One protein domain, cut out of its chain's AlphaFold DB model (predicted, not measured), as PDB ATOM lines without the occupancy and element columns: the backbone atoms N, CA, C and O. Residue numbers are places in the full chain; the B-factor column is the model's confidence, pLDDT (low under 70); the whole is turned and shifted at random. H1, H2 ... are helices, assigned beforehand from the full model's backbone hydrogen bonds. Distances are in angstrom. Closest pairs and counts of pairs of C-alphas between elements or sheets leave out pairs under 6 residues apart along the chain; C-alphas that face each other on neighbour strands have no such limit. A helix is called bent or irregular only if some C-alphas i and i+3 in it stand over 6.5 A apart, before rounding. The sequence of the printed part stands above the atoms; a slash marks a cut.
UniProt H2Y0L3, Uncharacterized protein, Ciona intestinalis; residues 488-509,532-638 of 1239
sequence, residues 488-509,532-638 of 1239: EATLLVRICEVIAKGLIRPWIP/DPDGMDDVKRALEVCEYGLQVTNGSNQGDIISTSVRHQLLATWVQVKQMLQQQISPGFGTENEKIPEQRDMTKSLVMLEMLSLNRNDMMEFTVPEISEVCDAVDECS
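This is residues 488 to 509 and 532 to 638 of the 1239 residues of an uncharacterized protein of Ciona intestinalis (UniProt H2Y0L3). Picture a flat slab of helices: H1 and H2 lie side by side at one end with H3 packed on both, and from H3 the slab goes on through H4 to the short H5 at the other end. H1, H2 and H3 make an up-and-down bundle, each running against the one before it. The printed part has 129 residues with five named helices, H1 to H5 in order, and no named strand; the class is all helix. It is compact, with a radius of gyration of the C-alphas of 14.3 A, and spans 40 by 38 by 19 A.

Find C-alpha 489 at (-39.874, 25.982, 21.123); from there H1 runs 28.0 A to residue 507. H2, residues 533 to 552, covers 29.9 A. H1 and H2 are irregular: C-alphas 503 and 506 are 7.0 A apart, and C-alphas 534 and 537 7.3 A. Next come H3, residues 564 to 580, 24.1 A, and H4, residues 597 to 614, 26.0 A. H5, residues 627 to 636, runs 14.4 A and ends at C-alpha 636, (-63.155, 24.945, 5.843).

Begin at H3, the hub. It touches H1, closest C-alphas Glu 497 and Leu 570 at 5.3 A. With H2 it forms a helical hairpin, closest C-alphas Cys 546 and Trp 574 at 5.7 A. H1 and H2 touch at Ala 500 and Ala 542, closest C-alphas 4.3 A apart, at a shallow tilt of 14 degrees, opposite ways. H4 touches H3 at a steep tilt of 44 degrees, the same way, closest C-alphas Ala 572 and Glu 610 at 5.9 A. H4 and H5 form a hairpin, closest C-alphas Ser 605 and Val 634 at 5.7 A; H3 and H5 are apart. In H4 and H5 every O i to N i+4 pair is within hydrogen-bond range; H1 has 13 of 15, H2 14 of 16, H3 12 of 13.

The C-alphas farthest apart, of Asp 534 and Glu 636, are 42.5 A apart. Residues 510 to 531 are not printed; C-alphas 509 and 532 are 8.2 A apart across the cut. The links H2 to H3, H3 to H4 and H4 to H5 are long. No printed residue is under 70 in pLDDT.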
ATOM      1  N   GLU A 488     -38.485  27.558  24.852       85.44
ATOM      2  CA  GLU A 488     -38.008  28.242  23.637       85.44
ATOM      3  C   GLU A 488     -38.293  27.443  22.345       85.44
ATOM      4  O   GLU A 488     -37.494  27.400  21.403       85.44
ATOM      5  N   ALA A 489     -39.471  26.814  22.260       88.88
ATOM      6  CA  ALA A 489     -39.874  25.982  21.123       88.88
ATOM      7  C   ALA A 489     -39.901  26.765  19.795       88.88
ATOM      8  O   ALA A 489     -39.628  26.215  18.726       88.88
ATOM      9  N   THR A 490     -40.175  28.075  19.844       91.44
ATOM     10  CA  THR A 490     -40.142  28.938  18.650       91.44
ATOM     11  C   THR A 490     -38.725  29.083  18.092       91.44
ATOM     12  O   THR A 490     -38.549  29.035  16.873       91.44
ATOM     13  N   LEU A 491     -37.721  29.268  18.957       91.69
ATOM     14  CA  LEU A 491     -36.323  29.361  18.538       91.69
ATOM     15  C   LEU A 491     -35.828  28.009  18.015       91.69
ATOM     16  O   LEU A 491     -35.226  27.970  16.946       91.69
ATOM     17  N   LEU A 492     -36.168  26.912  18.702       93.75
ATOM     18  CA  LEU A 492     -35.841  25.549  18.273       93.75
ATOM     19  C   LEU A 492     -36.346  25.262  16.853       93.75
ATOM     20  O   LEU A 492     -35.569  24.851  15.996       93.75
ATOM     21  N   VAL A 493     -37.622  25.537  16.563       94.25
ATOM     22  CA  VAL A 493     -38.196  25.279  15.228       94.25
ATOM     23  C   VAL A 493     -37.545  26.138  14.146       94.25
ATOM     24  O   VAL A 493     -37.283  25.649  13.047       94.25
ATOM     25  N   ARG A 494     -37.231  27.400  14.449       94.19
ATOM     26  CA  ARG A 494     -36.504  28.276  13.521       94.19
ATOM     27  C   ARG A 494     -35.079  27.790  13.256       94.19
ATOM     28  O   ARG A 494     -34.605  27.877  12.127       94.19
ATOM     29  N   ILE A 495     -34.403  27.261  14.273       95.00
ATOM     30  CA  ILE A 495     -33.090  26.622  14.133       95.00
ATOM     31  C   ILE A 495     -33.201  25.382  13.236       95.00
ATOM     32  O   ILE A 495     -32.428  25.264  12.284       95.00
ATOM     33  N   CYS A 496     -34.198  24.514  13.454       95.94
ATOM     34  CA  CYS A 496     -34.461  23.363  12.584       95.94
ATOM     35  C   CYS A 496     -34.675  23.779  11.121       95.94
ATOM     36  O   CYS A 496     -34.099  23.179  10.214       95.94
ATOM     37  N   GLU A 497     -35.463  24.830  10.885       94.94
ATOM     38  CA  GLU A 497     -35.718  25.378   9.550       94.94
ATOM     39  C   GLU A 497     -34.424  25.851   8.869       94.94
ATOM     40  O   GLU A 497     -34.169  25.515   7.711       94.94
ATOM     41  N   VAL A 498     -33.582  26.602   9.587       94.75
ATOM     42  CA  VAL A 498     -32.302  27.111   9.071       94.75
ATOM     43  C   VAL A 498     -31.344  25.972   8.737       94.75
ATOM     44  O   VAL A 498     -30.732  25.996   7.668       94.75
ATOM     45  N   ILE A 499     -31.239  24.962   9.606       95.81
ATOM     46  CA  ILE A 499     -30.407  23.777   9.361       95.81
ATOM     47  C   ILE A 499     -30.903  23.043   8.115       95.81
ATOM     48  O   ILE A 499     -30.115  22.785   7.208       95.81
ATOM     49  N   ALA A 500     -32.204  22.754   8.033       95.88
ATOM     50  CA  ALA A 500     -32.776  22.023   6.908       95.88
ATOM     51  C   ALA A 500     -32.591  22.779   5.581       95.88
ATOM     52  O   ALA A 500     -32.091  22.201   4.616       95.88
ATOM     53  N   LYS A 501     -32.889  24.088   5.540       93.94
ATOM     54  CA  LYS A 501     -32.645  24.943   4.362       93.94
ATOM     55  C   LYS A 501     -31.159  25.009   4.000       93.94
ATOM     56  O   LYS A 501     -30.823  24.997   2.817       93.94
ATOM     57  N   GLY A 502     -30.272  25.092   4.990       93.12
ATOM     58  CA  GLY A 502     -28.825  25.148   4.787       93.12
ATOM     59  C   GLY A 502     -28.247  23.861   4.202       93.12
ATOM     60  O   GLY A 502     -27.418  23.950   3.295       93.12
ATOM     61  N   LEU A 503     -28.737  22.706   4.665       93.94
ATOM     62  CA  LEU A 503     -28.354  21.377   4.187       93.94
ATOM     63  C   LEU A 503     -28.830  21.108   2.761       93.94
ATOM     64  O   LEU A 503     -28.056  20.599   1.964       93.94
ATOM     65  N   ILE A 504     -30.071  21.463   2.403       92.50
ATOM     66  CA  ILE A 504     -30.596  21.148   1.062       92.50
ATOM     67  C   ILE A 504     -30.159  22.131  -0.026       92.50
ATOM     68  O   ILE A 504     -30.086  21.752  -1.192       92.50
ATOM     69  N   ARG A 505     -29.880  23.396   0.316       90.50
ATOM     70  CA  ARG A 505     -29.625  24.475  -0.660       90.50
ATOM     71  C   ARG A 505     -28.510  24.177  -1.677       90.50
ATOM     72  O   ARG A 505     -28.729  24.512  -2.844       90.50
ATOM     73  N   PRO A 506     -27.361  23.573  -1.310       88.88
ATOM     74  CA  PRO A 506     -26.320  23.197  -2.273       88.88
ATOM     75  C   PRO A 506     -26.794  22.178  -3.319       88.88
ATOM     76  O   PRO A 506     -26.291  22.171  -4.440       88.88
ATOM     77  N   TRP A 507     -27.794  21.367  -2.968       89.38
ATOM     78  CA  TRP A 507     -28.234  20.195  -3.722       89.38
ATOM     79  C   TRP A 507     -29.513  20.423  -4.536       89.38
ATOM     80  O   TRP A 507     -29.989  19.505  -5.204       89.38
ATOM     81  N   ILE A 508     -30.088  21.633  -4.508       84.56
ATOM     82  CA  ILE A 508     -31.263  21.983  -5.319       84.56
ATOM     83  C   ILE A 508     -30.852  22.044  -6.804       84.56
ATOM     84  O   ILE A 508     -30.024  22.889  -7.171       84.56
ATOM     85  N   PRO A 509     -31.441  21.218  -7.692       79.44
ATOM     86  CA  PRO A 509     -31.069  21.204  -9.103       79.44
ATOM     87  C   PRO A 509     -31.367  22.541  -9.796       79.44
ATOM     88  O   PRO A 509     -32.492  23.039  -9.786       79.44
ATOM     89  N   ASP A 532     -28.133  15.275  -6.656       81.94
ATOM     90  CA  ASP A 532     -26.832  14.612  -6.689       81.94
ATOM     91  C   ASP A 532     -26.764  13.511  -5.606       81.94
ATOM     92  O   ASP A 532     -27.097  13.800  -4.449       81.94
ATOM     93  N   PRO A 533     -26.362  12.263  -5.935       83.25
ATOM     94  CA  PRO A 533     -26.183  11.201  -4.949       83.25
ATOM     95  C   PRO A 533     -25.294  11.592  -3.762       83.25
ATOM     96  O   PRO A 533     -25.585  11.168  -2.643       83.25
ATOM     97  N   ASP A 534     -24.277  12.435  -3.978       84.44
ATOM     98  CA  ASP A 534     -23.354  12.883  -2.926       84.44
ATOM     99  C   ASP A 534     -24.055  13.750  -1.864       84.44
ATOM    100  O   ASP A 534     -23.648  13.787  -0.704       84.44
ATOM    101  N   GLY A 535     -25.158  14.409  -2.235       85.56
ATOM    102  CA  GLY A 535     -25.967  15.230  -1.337       85.56
ATOM    103  C   GLY A 535     -27.047  14.475  -0.573       85.56
ATOM    104  O   GLY A 535     -27.723  15.059   0.275       85.56
ATOM    105  N   MET A 536     -27.259  13.187  -0.855       89.00
ATOM    106  CA  MET A 536     -28.426  12.464  -0.344       89.00
ATOM    107  C   MET A 536     -28.418  12.326   1.183       89.00
ATOM    108  O   MET A 536     -29.478  12.343   1.811       89.00
ATOM    109  N   ASP A 537     -27.240  12.232   1.800       90.88
ATOM    110  CA  ASP A 537     -27.116  12.157   3.257       90.88
ATOM    111  C   ASP A 537     -27.405  13.505   3.936       90.88
ATOM    112  O   ASP A 537     -28.019  13.535   5.003       90.88
ATOM    113  N   ASP A 538     -27.077  14.630   3.296       91.25
ATOM    114  CA  ASP A 538     -27.487  15.961   3.766       91.25
ATOM    115  C   ASP A 538     -29.004  16.128   3.706       91.25
ATOM    116  O   ASP A 538     -29.611  16.646   4.645       91.25
ATOM    117  N   VAL A 539     -29.635  15.643   2.634       92.25
ATOM    118  CA  VAL A 539     -31.093  15.702   2.476       92.25
ATOM    119  C   VAL A 539     -31.800  14.793   3.496       92.25
ATOM    120  O   VAL A 539     -32.808  15.201   4.070       92.25
ATOM    121  N   LYS A 540     -31.268  13.598   3.794       93.94
ATOM    122  CA  LYS A 540     -31.795  12.737   4.874       93.94
ATOM    123  C   LYS A 540     -31.672  13.402   6.245       93.94
ATOM    124  O   LYS A 540     -32.644  13.430   6.990       93.94
ATOM    125  N   ARG A 541     -30.524  14.013   6.553       93.69
ATOM    126  CA  ARG A 541     -30.346  14.773   7.802       93.69
ATOM    127  C   ARG A 541     -31.300  15.964   7.889       93.69
ATOM    128  O   ARG A 541     -31.863  16.228   8.947       93.69
ATOM    129  N   ALA A 542     -31.533  16.666   6.780       95.31
ATOM    130  CA  ALA A 542     -32.523  17.738   6.725       95.31
ATOM    131  C   ALA A 542     -33.941  17.226   7.028       95.31
ATOM    132  O   ALA A 542     -34.716  17.932   7.677       95.31
ATOM    133  N   LEU A 543     -34.268  15.998   6.601       95.50
ATOM    134  CA  LEU A 543     -35.549  15.364   6.902       95.50
ATOM    135  C   LEU A 543     -35.699  15.092   8.401       95.50
ATOM    136  O   LEU A 543     -36.702  15.501   8.980       95.50
ATOM    137  N   GLU A 544     -34.697  14.464   9.019       95.12
ATOM    138  CA  GLU A 544     -34.683  14.156  10.457       95.12
ATOM    139  C   GLU A 544     -34.871  15.424  11.304       95.12
ATOM    140  O   GLU A 544     -35.677  15.453  12.234       95.12
ATOM    141  N   VAL A 545     -34.188  16.514  10.937       95.56
ATOM    142  CA  VAL A 545     -34.297  17.806  11.628       95.56
ATOM    143  C   VAL A 545     -35.692  18.425  11.477       95.56
ATOM    144  O   VAL A 545     -36.234  18.974  12.443       95.56
ATOM    145  N   CYS A 546     -36.300  18.323  10.289       95.25
ATOM    146  CA  CYS A 546     -37.670  18.787  10.073       95.25
ATOM    147  C   CYS A 546     -38.681  17.975  10.889       95.25
ATOM    148  O   CYS A 546     -39.541  18.554  11.553       95.25
ATOM    149  N   GLU A 547     -38.572  16.646  10.862       93.62
ATOM    150  CA  GLU A 547     -39.474  15.748  11.588       93.62
ATOM    151  C   GLU A 547     -39.360  15.952  13.103       93.62
ATOM    152  O   GLU A 547     -40.387  16.043  13.775       93.62
ATOM    153  N   TYR A 548     -38.146  16.165  13.624       93.62
ATOM    154  CA  TYR A 548     -37.936  16.525  15.025       93.62
ATOM    155  C   TYR A 548     -38.653  17.831  15.409       93.62
ATOM    156  O   TYR A 548     -39.431  17.854  16.364       93.62
ATOM    157  N   GLY A 549     -38.465  18.916  14.643       91.81
ATOM    158  CA  GLY A 549     -39.117  20.201  14.933       91.81
ATOM    159  C   GLY A 549     -40.651  20.124  14.888       91.81
ATOM    160  O   GLY A 549     -41.338  20.717  15.727       91.81
ATOM    161  N   LEU A 550     -41.201  19.349  13.946       91.69
ATOM    162  CA  LEU A 550     -42.642  19.107  13.835       91.69
ATOM    163  C   LEU A 550     -43.179  18.231  14.975       91.69
ATOM    164  O   LEU A 550     -44.283  18.498  15.453       91.69
ATOM    165  N   GLN A 551     -42.409  17.234  15.424       90.50
ATOM    166  CA  GLN A 551     -42.754  16.353  16.540       90.50
ATOM    167  C   GLN A 551     -42.804  17.112  17.868       90.50
ATOM    168  O   GLN A 551     -43.774  16.955  18.605       90.50
ATOM    169  N   VAL A 552     -41.811  17.961  18.155       89.00
ATOM    170  CA  VAL A 552     -41.786  18.793  19.376       89.00
ATOM    171  C   VAL A 552     -43.027  19.685  19.447       89.00
ATOM    172  O   VAL A 552     -43.643  19.832  20.496       89.00
ATOM    173  N   THR A 553     -43.459  20.220  18.305       88.56
ATOM    174  CA  THR A 553     -44.559  21.191  18.228       88.56
ATOM    175  C   THR A 553     -45.895  20.574  17.775       88.56
ATOM    176  O   THR A 553     -46.774  21.258  17.250       88.56
ATOM    177  N   ASN A 554     -46.087  19.265  17.987       86.38
ATOM    178  CA  ASN A 554     -47.291  18.520  17.580       86.38
ATOM    179  C   ASN A 554     -48.523  18.715  18.497       86.38
ATOM    180  O   ASN A 554     -49.579  18.114  18.267       86.38
ATOM    181  N   GLY A 555     -48.378  19.530  19.547       81.88
ATOM    182  CA  GLY A 555     -49.412  19.793  20.548       81.88
ATOM    183  C   GLY A 555     -49.426  18.814  21.726       81.88
ATOM    184  O   GLY A 555     -50.412  18.766  22.453       81.88
ATOM    185  N   SER A 556     -48.368  18.015  21.927       83.56
ATOM    186  CA  SER A 556     -48.247  17.143  23.110       83.56
ATOM    187  C   SER A 556     -48.030  17.917  24.407       83.56
ATOM    188  O   SER A 556     -48.569  17.514  25.432       83.56
ATOM    189  N   ASN A 557     -47.291  19.026  24.342       81.25
ATOM    190  CA  ASN A 557     -47.012  19.905  25.470       81.25
ATOM    191  C   ASN A 557     -47.576  21.298  25.186       81.25
ATOM    192  O   ASN A 557     -47.370  21.843  24.101       81.25
ATOM    193  N   GLN A 558     -48.237  21.905  26.172       77.25
ATOM    194  CA  GLN A 558     -48.833  23.236  26.016       77.25
ATOM    195  C   GLN A 558     -47.774  24.339  25.825       77.25
ATOM    196  O   GLN A 558     -48.007  25.275  25.063       77.25
ATOM    197  N   GLY A 559     -46.600  24.196  26.453       74.62
ATOM    198  CA  GLY A 559     -45.471  25.126  26.312       74.62
ATOM    199  C   GLY A 559     -44.766  25.083  24.949       74.62
ATOM    200  O   GLY A 559     -44.031  26.008  24.622       74.62
ATOM    201  N   ASP A 560     -45.029  24.055  24.134       83.81
ATOM    202  CA  ASP A 560     -44.405  23.868  22.816       83.81
ATOM    203  C   ASP A 560     -45.335  24.278  21.659       83.81
ATOM    204  O   ASP A 560     -45.011  24.106  20.482       83.81
ATOM    205  N   ILE A 561     -46.509  24.835  21.973       84.75
ATOM    206  CA  ILE A 561     -47.436  25.354  20.967       84.75
ATOM    207  C   ILE A 561     -46.886  26.680  20.439       84.75
ATOM    208  O   ILE A 561     -46.800  27.680  21.150       84.75
ATOM    209  N   ILE A 562     -46.543  26.698  19.153       85.88
ATOM    210  CA  ILE A 562     -45.963  27.863  18.479       85.88
ATOM    211  C   ILE A 562     -46.910  28.438  17.421       85.88
ATOM    212  O   ILE A 562     -47.891  27.819  17.016       85.88
ATOM    213  N   SER A 563     -46.598  29.640  16.927       85.38
ATOM    214  CA  SER A 563     -47.411  30.276  15.886       85.38
ATOM    215  C   SER A 563     -47.396  29.484  14.570       85.38
ATOM    216  O   SER A 563     -46.341  29.029  14.119       85.38
ATOM    217  N   THR A 564     -48.540  29.451  13.886       85.31
ATOM    218  CA  THR A 564     -48.712  28.794  12.579       85.31
ATOM    219  C   THR A 564     -47.733  29.296  11.518       85.31
ATOM    220  O   THR A 564     -47.289  28.519  10.686       85.31
ATOM    221  N   SER A 565     -47.320  30.567  11.573       84.50
ATOM    222  CA  SER A 565     -46.353  31.134  10.616       84.50
ATOM    223  C   SER A 565     -44.975  30.476  10.710       84.50
ATOM    224  O   SER A 565     -44.352  30.208   9.688       84.50
ATOM    225  N   VAL A 566     -44.511  30.181  11.928       86.88
ATOM    226  CA  VAL A 566     -43.216  29.521  12.142       86.88
ATOM    227  C   VAL A 566     -43.300  28.047  11.733       86.88
ATOM    228  O   VAL A 566     -42.399  27.544  11.070       86.88
ATOM    229  N   ARG A 567     -44.420  27.373  12.035       89.94
ATOM    230  CA  ARG A 567     -44.667  25.997  11.566       89.94
ATOM    231  C   ARG A 567     -44.759  25.899  10.045       89.94
ATOM    232  O   ARG A 567     -44.210  24.962   9.480       89.94
ATOM    233  N   HIS A 568     -45.422  26.850   9.386       91.19
ATOM    234  CA  HIS A 568     -45.595  26.862   7.930       91.19
ATOM    235  C   HIS A 568     -44.251  26.818   7.200       91.19
ATOM    236  O   HIS A 568     -44.073  25.987   6.315       91.19
ATOM    237  N   GLN A 569     -43.278  27.632   7.609       91.19
ATOM    238  CA  GLN A 569     -41.957  27.634   6.974       91.19
ATOM    239  C   GLN A 569     -41.220  26.290   7.116       91.19
ATOM    240  O   GLN A 569     -40.607  25.811   6.152       91.19
ATOM    241  N   LEU A 570     -41.318  25.651   8.289       94.19
ATOM    242  CA  LEU A 570     -40.758  24.317   8.504       94.19
ATOM    243  C   LEU A 570     -41.490  23.255   7.670       94.19
ATOM    244  O   LEU A 570     -40.831  22.441   7.029       94.19
ATOM    245  N   LEU A 571     -42.827  23.289   7.611       94.31
ATOM    246  CA  LEU A 571     -43.635  22.386   6.778       94.31
ATOM    247  C   LEU A 571     -43.283  22.522   5.293       94.31
ATOM    248  O   LEU A 571     -43.096  21.515   4.618       94.31
ATOM    249  N   ALA A 572     -43.124  23.748   4.789       93.38
ATOM    250  CA  ALA A 572     -42.728  23.989   3.404       93.38
ATOM    251  C   ALA A 572     -41.361  23.372   3.083       93.38
ATOM    252  O   ALA A 572     -41.189  22.729   2.045       93.38
ATOM    253  N   THR A 573     -40.410  23.499   4.010       93.69
ATOM    254  CA  THR A 573     -39.082  22.891   3.873       93.69
ATOM    255  C   THR A 573     -39.163  21.366   3.977       93.69
ATOM    256  O   THR A 573     -38.532  20.673   3.187       93.69
ATOM    257  N   TRP A 574     -39.995  20.825   4.869       95.94
ATOM    258  CA  TRP A 574     -40.239  19.386   4.988       95.94
ATOM    259  C   TRP A 574     -40.806  18.780   3.693       95.94
ATOM    260  O   TRP A 574     -40.282  17.773   3.217       95.94
ATOM    261  N   VAL A 575     -41.807  19.413   3.064       94.69
ATOM    262  CA  VAL A 575     -42.341  18.963   1.762       94.69
ATOM    263  C   VAL A 575     -41.254  19.024   0.682       94.69
ATOM    264  O   VAL A 575     -41.094  18.077  -0.087       94.69
ATOM    265  N   GLN A 576     -40.454  20.093   0.647       93.19
ATOM    266  CA  GLN A 576     -39.345  20.215  -0.303       93.19
ATOM    267  C   GLN A 576     -38.299  19.102  -0.123       93.19
ATOM    268  O   GLN A 576     -37.866  18.499  -1.106       93.19
ATOM    269  N   VAL A 577     -37.931  18.782   1.122       92.94
ATOM    270  CA  VAL A 577     -37.012  17.683   1.452       92.94
ATOM    271  C   VAL A 577     -37.587  16.337   0.997       92.94
ATOM    272  O   VAL A 577     -36.880  15.560   0.357       92.94
ATOM    273  N   LYS A 578     -38.880  16.067   1.241       92.75
ATOM    274  CA  LYS A 578     -39.551  14.847   0.750       92.75
ATOM    275  C   LYS A 578     -39.512  14.752  -0.781       92.75
ATOM    276  O   LYS A 578     -39.237  13.672  -1.305       92.75
ATOM    277  N   GLN A 579     -39.697  15.867  -1.499       92.06
ATOM    278  CA  GLN A 579     -39.582  15.903  -2.964       92.06
ATOM    279  C   GLN A 579     -38.168  15.547  -3.431       92.06
ATOM    280  O   GLN A 579     -37.999  14.746  -4.350       92.06
ATOM    281  N   MET A 580     -37.155  16.121  -2.777       89.38
ATOM    282  CA  MET A 580     -35.741  15.865  -3.065       89.38
ATOM    283  C   MET A 580     -35.351  14.404  -2.808       89.38
ATOM    284  O   MET A 580     -34.580  13.841  -3.580       89.38
ATOM    285  N   LEU A 581     -35.945  13.765  -1.794       90.25
ATOM    286  CA  LEU A 581     -35.786  12.332  -1.509       90.25
ATOM    287  C   LEU A 581     -36.650  11.419  -2.392       90.25
ATOM    288  O   LEU A 581     -36.589  10.201  -2.235       90.25
ATOM    289  N   GLN A 582     -37.473  11.983  -3.281       89.25
ATOM    290  CA  GLN A 582     -38.467  11.257  -4.080       89.25
ATOM    291  C   GLN A 582     -39.463  10.439  -3.223       89.25
ATOM    292  O   GLN A 582     -39.959   9.398  -3.648       89.25
ATOM    293  N   GLN A 583     -39.778  10.918  -2.014       91.19
ATOM    294  CA  GLN A 583     -40.730  10.291  -1.092       91.19
ATOM    295  C   GLN A 583     -42.122  10.911  -1.242       91.19
ATOM    296  O   GLN A 583     -42.285  12.118  -1.066       91.19
ATOM    297  N   GLN A 584     -43.138  10.089  -1.514       91.19
ATOM    298  CA  GLN A 584     -44.535  10.536  -1.463       91.19
ATOM    299  C   GLN A 584     -44.952  10.866  -0.025       91.19
ATOM    300  O   GLN A 584     -44.494  10.237   0.932       91.19
ATOM    301  N   ILE A 585     -45.845  11.843   0.116       91.12
ATOM    302  CA  ILE A 585     -46.462  12.194   1.398       91.12
ATOM    303  C   ILE A 585     -47.708  11.326   1.587       91.12
ATOM    304  O   ILE A 585     -48.424  11.030   0.630       91.12
ATOM    305  N   SER A 586     -47.946  10.881   2.820       85.94
ATOM    306  CA  SER A 586     -49.093  10.039   3.146       85.94
ATOM    307  C   SER A 586     -50.431  10.755   2.883       85.94
ATOM    308  O   SER A 586     -50.487  11.986   2.897       85.94
ATOM    309  N   PRO A 587     -51.549  10.017   2.715       83.31
ATOM    310  CA  PRO A 587     -52.876  10.615   2.515       83.31
ATOM    311  C   PRO A 587     -53.350  11.512   3.670       83.31
ATOM    312  O   PRO A 587     -54.304  12.269   3.512       83.31
ATOM    313  N   GLY A 588     -52.703  11.425   4.837       82.19
ATOM    314  CA  GLY A 588     -52.915  12.329   5.965       82.19
ATOM    315  C   GLY A 588     -52.195  13.675   5.832       82.19
ATOM    316  O   GLY A 588     -52.306  14.489   6.734       82.19
ATOM    317  N   PHE A 589     -51.436  13.932   4.762       86.50
ATOM    318  CA  PHE A 589     -50.742  15.207   4.514       86.50
ATOM    319  C   PHE A 589     -49.912  15.710   5.715       86.50
ATOM    320  O   PHE A 589     -49.865  16.906   5.993       86.50
ATOM    321  N   GLY A 590     -49.268  14.795   6.450       79.06
ATOM    322  CA  GLY A 590     -48.421  15.125   7.605       79.06
ATOM    323  C   GLY A 590     -49.156  15.334   8.938       79.06
ATOM    324  O   GLY A 590     -48.524  15.715   9.920       79.06
ATOM    325  N   THR A 591     -50.463  15.055   9.021       83.38
ATOM    326  CA  THR A 591     -51.264  15.290  10.239       83.38
ATOM    327  C   THR A 591     -51.279  14.148  11.258       83.38
ATOM    328  O   THR A 591     -51.923  14.254  12.302       83.38
ATOM    329  N   GLU A 592     -50.634  13.025  10.954       79.88
ATOM    330  CA  GLU A 592     -50.733  11.765  11.714       79.88
ATOM    331  C   GLU A 592     -50.354  11.926  13.191       79.88
ATOM    332  O   GLU A 592     -50.964  11.316  14.066       79.88
ATOM    333  N   ASN A 593     -49.393  12.811  13.462       78.19
ATOM    334  CA  ASN A 593     -48.850  13.045  14.795       78.19
ATOM    335  C   ASN A 593     -49.455  14.268  15.502       78.19
ATOM    336  O   ASN A 593     -49.064  14.563  16.631       78.19
ATOM    337  N   GLU A 594     -50.385  14.992  14.870       83.38
ATOM    338  CA  GLU A 594     -50.948  16.224  15.430       83.38
ATOM    339  C   GLU A 594     -52.138  15.953  16.346       83.38
ATOM    340  O   GLU A 594     -53.111  15.294  15.963       83.38
ATOM    341  N   LYS A 595     -52.077  16.506  17.563       83.19
ATOM    342  CA  LYS A 595     -53.103  16.312  18.600       83.19
ATOM    343  C   LYS A 595     -54.180  17.394  18.614       83.19
ATOM    344  O   LYS A 595     -55.278  17.140  19.101       83.19
ATOM    345  N   ILE A 596     -53.886  18.581  18.082       84.19
ATOM    346  CA  ILE A 596     -54.799  19.731  18.084       84.19
ATOM    347  C   ILE A 596     -55.600  19.743  16.770       84.19
ATOM    348  O   ILE A 596     -54.981  19.857  15.711       84.19
ATOM    349  N   PRO A 597     -56.947  19.662  16.803       83.00
ATOM    350  CA  PRO A 597     -57.773  19.645  15.592       83.00
ATOM    351  C   PRO A 597     -57.582  20.874  14.693       83.00
ATOM    352  O   PRO A 597     -57.350  20.717  13.503       83.00
ATOM    353  N   GLU A 598     -57.577  22.087  15.254       82.00
ATOM    354  CA  GLU A 598     -57.379  23.325  14.473       82.00
ATOM    355  C   GLU A 598     -56.014  23.339  13.760       82.00
ATOM    356  O   GLU A 598     -55.894  23.730  12.600       82.00
ATOM    357  N   GLN A 599     -54.971  22.856  14.445       86.00
ATOM    358  CA  GLN A 599     -53.632  22.713  13.872       86.00
ATOM    359  C   GLN A 599     -53.615  21.695  12.732       86.00
ATOM    360  O   GLN A 599     -52.944  21.932  11.730       86.00
ATOM    361  N   ARG A 600     -54.408  20.628  12.865       87.12
ATOM    362  CA  ARG A 600     -54.573  19.577  11.863       87.12
ATOM    363  C   ARG A 600     -55.024  20.116  10.519       87.12
ATOM    364  O   ARG A 600     -54.410  19.822   9.492       87.12
ATOM    365  N   ASP A 601     -56.068  20.930  10.539       87.50
ATOM    366  CA  ASP A 601     -56.653  21.485   9.323       87.50
ATOM    367  C   ASP A 601     -55.698  22.485   8.657       87.50
ATOM    368  O   ASP A 601     -55.539  22.479   7.431       87.50
ATOM    369  N   MET A 602     -54.991  23.291   9.462       89.62
ATOM    370  CA  MET A 602     -53.970  24.221   8.969       89.62
ATOM    371  C   MET A 602     -52.783  23.473   8.351       89.62
ATOM    372  O   MET A 602     -52.407  23.762   7.218       89.62
ATOM    373  N   THR A 603     -52.208  22.484   9.039       90.50
ATOM    374  CA  THR A 603     -51.077  21.692   8.532       90.50
ATOM    375  C   THR A 603     -51.441  20.976   7.238       90.50
ATOM    376  O   THR A 603     -50.696  21.083   6.263       90.50
ATOM    377  N   LYS A 604     -52.614  20.331   7.184       91.56
ATOM    378  CA  LYS A 604     -53.135  19.690   5.970       91.56
ATOM    379  C   LYS A 604     -53.195  20.675   4.799       91.56
ATOM    380  O   LYS A 604     -52.660  20.391   3.729       91.56
ATOM    381  N   SER A 605     -53.791  21.846   5.020       92.25
ATOM    382  CA  SER A 605     -53.937  22.897   4.006       92.25
ATOM    383  C   SER A 605     -52.589  23.431   3.509       92.25
ATOM    384  O   SER A 605     -52.381  23.596   2.305       92.25
ATOM    385  N   LEU A 606     -51.646  23.667   4.426       92.88
ATOM    386  CA  LEU A 606     -50.306  24.160   4.105       92.88
ATOM    387  C   LEU A 606     -49.492  23.119   3.328       92.88
ATOM    388  O   LEU A 606     -48.875  23.458   2.324       92.88
ATOM    389  N   VAL A 607     -49.526  21.847   3.733       93.69
ATOM    390  CA  VAL A 607     -48.813  20.767   3.035       93.69
ATOM    391  C   VAL A 607     -49.366  20.567   1.620       93.69
ATOM    392  O   VAL A 607     -48.583  20.510   0.672       93.69
ATOM    393  N   MET A 608     -50.694  20.555   1.448       93.06
ATOM    394  CA  MET A 608     -51.328  20.490   0.121       93.06
ATOM    395  C   MET A 608     -50.899  21.650  -0.788       93.06
ATOM    396  O   MET A 608     -50.578  21.436  -1.961       93.06
ATOM    397  N   LEU A 609     -50.864  22.878  -0.256       92.94
ATOM    398  CA  LEU A 609     -50.421  24.060  -0.996       92.94
ATOM    399  C   LEU A 609     -48.970  23.922  -1.478       92.94
ATOM    400  O   LEU A 609     -48.669  24.236  -2.633       92.94
ATOM    401  N   GLU A 610     -48.069  23.459  -0.611       93.88
ATOM    402  CA  GLU A 610     -46.651  23.303  -0.951       93.88
ATOM    403  C   GLU A 610     -46.430  22.176  -1.964       93.88
ATOM    404  O   GLU A 610     -45.688  22.366  -2.928       93.88
ATOM    405  N   MET A 611     -47.142  21.052  -1.832       92.38
ATOM    406  CA  MET A 611     -47.134  19.970  -2.827       92.38
ATOM    407  C   MET A 611     -47.563  20.485  -4.212       92.38
ATOM    408  O   MET A 611     -46.847  20.289  -5.195       92.38
ATOM    409  N   LEU A 612     -48.676  21.232  -4.294       90.62
ATOM    410  CA  LEU A 612     -49.139  21.858  -5.544       90.62
ATOM    411  C   LEU A 612     -48.121  22.847  -6.131       90.62
ATOM    412  O   LEU A 612     -47.997  22.973  -7.355       90.62
ATOM    413  N   SER A 613     -47.423  23.584  -5.268       90.31
ATOM    414  CA  SER A 613     -46.399  24.546  -5.672       90.31
ATOM    415  C   SER A 613     -45.171  23.847  -6.262       90.31
ATOM    416  O   SER A 613     -44.616  24.319  -7.256       90.31
ATOM    417  N   LEU A 614     -44.758  22.722  -5.674       88.50
ATOM    418  CA  LEU A 614     -43.532  22.001  -6.016       88.50
ATOM    419  C   LEU A 614     -43.666  21.055  -7.217       88.50
ATOM    420  O   LEU A 614     -42.672  20.848  -7.916       88.50
ATOM    421  N   ASN A 615     -44.866  20.552  -7.529       89.12
ATOM    422  CA  ASN A 615     -45.115  19.685  -8.700       89.12
ATOM    423  C   ASN A 615     -44.722  20.314 -10.052       89.12
ATOM    424  O   ASN A 615     -44.680  19.641 -11.069       89.12
ATOM    425  N   ARG A 616     -44.408  21.613 -10.086       75.94
ATOM    426  CA  ARG A 616     -44.035  22.357 -11.300       75.94
ATOM    427  C   ARG A 616     -42.524  22.430 -11.549       75.94
ATOM    428  O   ARG A 616     -42.101  23.077 -12.507       75.94
ATOM    429  N   ASN A 617     -41.707  21.828 -10.683       79.75
ATOM    430  CA  ASN A 617     -40.253  22.014 -10.684       79.75
ATOM    431  C   ASN A 617     -39.465  20.983 -11.517       79.75
ATOM    432  O   ASN A 617     -38.253  20.897 -11.355       79.75
ATOM    433  N   ASP A 618     -40.109  20.242 -12.426       78.25
ATOM    434  CA  ASP A 618     -39.488  19.188 -13.258       78.25
ATOM    435  C   ASP A 618     -38.780  18.071 -12.431       78.25
ATOM    436  O   ASP A 618     -37.896  17.372 -12.935       78.25
ATOM    437  N   MET A 619     -39.166  17.927 -11.154       81.81
ATOM    438  CA  MET A 619     -38.720  16.921 -10.171       81.81
ATOM    439  C   MET A 619     -39.825  15.856  -9.969       81.81
ATOM    440  O   MET A 619     -40.754  15.764 -10.766       81.81
ATOM    441  N   MET A 620     -39.762  15.067  -8.888       87.38
ATOM    442  CA  MET A 620     -40.848  14.167  -8.470       87.38
ATOM    443  C   MET A 620     -42.170  14.931  -8.264       87.38
ATOM    444  O   MET A 620     -42.194  15.956  -7.579       87.38
ATOM    445  N   GLU A 621     -43.260  14.424  -8.848       85.25
ATOM    446  CA  GLU A 621     -44.614  14.956  -8.668       85.25
ATOM    447  C   GLU A 621     -45.341  14.236  -7.528       85.25
ATOM    448  O   GLU A 621     -45.504  13.013  -7.521       85.25
ATOM    449  N   PHE A 622     -45.812  15.009  -6.558       90.69
ATOM    450  CA  PHE A 622     -46.651  14.527  -5.479       90.69
ATOM    451  C   PHE A 622     -48.060  14.185  -5.959       90.69
ATOM    452  O   PHE A 622     -48.659  14.931  -6.739       90.69
ATOM    453  N   THR A 623     -48.638  13.134  -5.381       90.38
ATOM    454  CA  THR A 623     -50.075  12.865  -5.489       90.38
ATOM    455  C   THR A 623     -50.833  13.852  -4.601       90.38
ATOM    456  O   THR A 623     -50.865  13.703  -3.381       90.38
ATOM    457  N   VAL A 624     -51.428  14.883  -5.202       87.81
ATOM    458  CA  VAL A 624     -52.144  15.955  -4.496       87.81
ATOM    459  C   VAL A 624     -53.558  16.127  -5.071       87.81
ATOM    460  O   VAL A 624     -53.724  15.951  -6.280       87.81
ATOM    461  N   PRO A 625     -54.570  16.448  -4.238       88.62
ATOM    462  CA  PRO A 625     -55.919  16.784  -4.697       88.62
ATOM    463  C   PRO A 625     -55.942  17.888  -5.758       88.62
ATOM    464  O   PRO A 625     -55.010  18.696  -5.859       88.62
ATOM    465  N   GLU A 626     -57.028  17.961  -6.533       88.75
ATOM    466  CA  GLU A 626     -57.200  19.060  -7.482       88.75
ATOM    467  C   GLU A 626     -57.224  20.411  -6.755       88.75
ATOM    468  O   GLU A 626     -57.685  20.535  -5.621       88.75
ATOM    469  N   ILE A 627     -56.772  21.471  -7.432       90.50
ATOM    470  CA  ILE A 627     -56.679  22.807  -6.827       90.50
ATOM    471  C   ILE A 627     -58.026  23.315  -6.282       90.50
ATOM    472  O   ILE A 627     -58.030  24.111  -5.348       90.50
ATOM    473  N   SER A 628     -59.158  22.862  -6.840       91.56
ATOM    474  CA  SER A 628     -60.491  23.197  -6.326       91.56
ATOM    475  C   SER A 628     -60.720  22.593  -4.944       91.56
ATOM    476  O   SER A 628     -61.106  23.315  -4.033       91.56
ATOM    477  N   GLU A 629     -60.403  21.309  -4.775       91.00
ATOM    478  CA  GLU A 629     -60.536  20.593  -3.502       91.00
ATOM    479  C   GLU A 629     -59.599  21.183  -2.439       91.00
ATOM    480  O   GLU A 629     -59.970  21.301  -1.274       91.00
ATOM    481  N   VAL A 630     -58.403  21.638  -2.841       91.56
ATOM    482  CA  VAL A 630     -57.494  22.358  -1.935       91.56
ATOM    483  C   VAL A 630     -58.070  23.716  -1.520       91.56
ATOM    484  O   VAL A 630     -57.940  24.095  -0.359       91.56
ATOM    485  N   CYS A 631     -58.737  24.446  -2.422       92.62
ATOM    486  CA  CYS A 631     -59.424  25.691  -2.054       92.62
ATOM    487  C   CYS A 631     -60.570  25.437  -1.066       92.62
ATOM    488  O   CYS A 631     -60.742  26.222  -0.140       92.62
ATOM    489  N   ASP A 632     -61.324  24.350  -1.247       91.56
ATOM    490  CA  ASP A 632     -62.414  23.974  -0.341       91.56
ATOM    491  C   ASP A 632     -61.871  23.602   1.053       91.56
ATOM    492  O   ASP A 632     -62.372  24.100   2.058       91.56
ATOM    493  N   ALA A 633     -60.767  22.848   1.125       90.75
ATOM    494  CA  ALA A 633     -60.098  22.533   2.390       90.75
ATOM    495  C   ALA A 633     -59.567  23.782   3.126       90.75
ATOM    496  O   ALA A 633     -59.637  23.855   4.352       90.75
ATOM    497  N   VAL A 634     -59.053  24.777   2.390       92.12
ATOM    498  CA  VAL A 634     -58.595  26.054   2.966       92.12
ATOM    499  C   VAL A 634     -59.766  26.900   3.473       92.12
ATOM    500  O   VAL A 634     -59.617  27.560   4.501       92.12
ATOM    501  N   ASP A 635     -60.912  26.877   2.782       89.25
ATOM    502  CA  ASP A 635     -62.138  27.580   3.193       89.25
ATOM    503  C   ASP A 635     -62.762  26.968   4.465       89.25
ATOM    504  O   ASP A 635     -63.302  27.696   5.296       89.25
ATOM    505  N   GLU A 636     -62.673  25.648   4.642       87.69
ATOM    506  CA  GLU A 636     -63.155  24.945   5.843       87.69
ATOM    507  C   GLU A 636     -62.221  25.109   7.061       87.69
ATOM    508  O   GLU A 636     -62.609  24.815   8.193       87.69
ATOM    509  N   CYS A 637     -60.994  25.596   6.851       88.50
ATOM    510  CA  CYS A 637     -59.969  25.701   7.884       88.50
ATOM    511  C   CYS A 637     -60.186  26.898   8.833       88.50
ATOM    512  O   CYS A 637     -60.469  28.024   8.418       88.50
ATOM    513  N   SER A 638     -59.971  26.681  10.137       86.44
ATOM    514  CA  SER A 638     -60.023  27.733  11.161       86.44
ATOM    515  C   SER A 638     -58.653  28.397  11.372       86.44
ATOM    516  O   SER A 638     -57.811  27.957  12.151       86.44
TER     517      SER A 638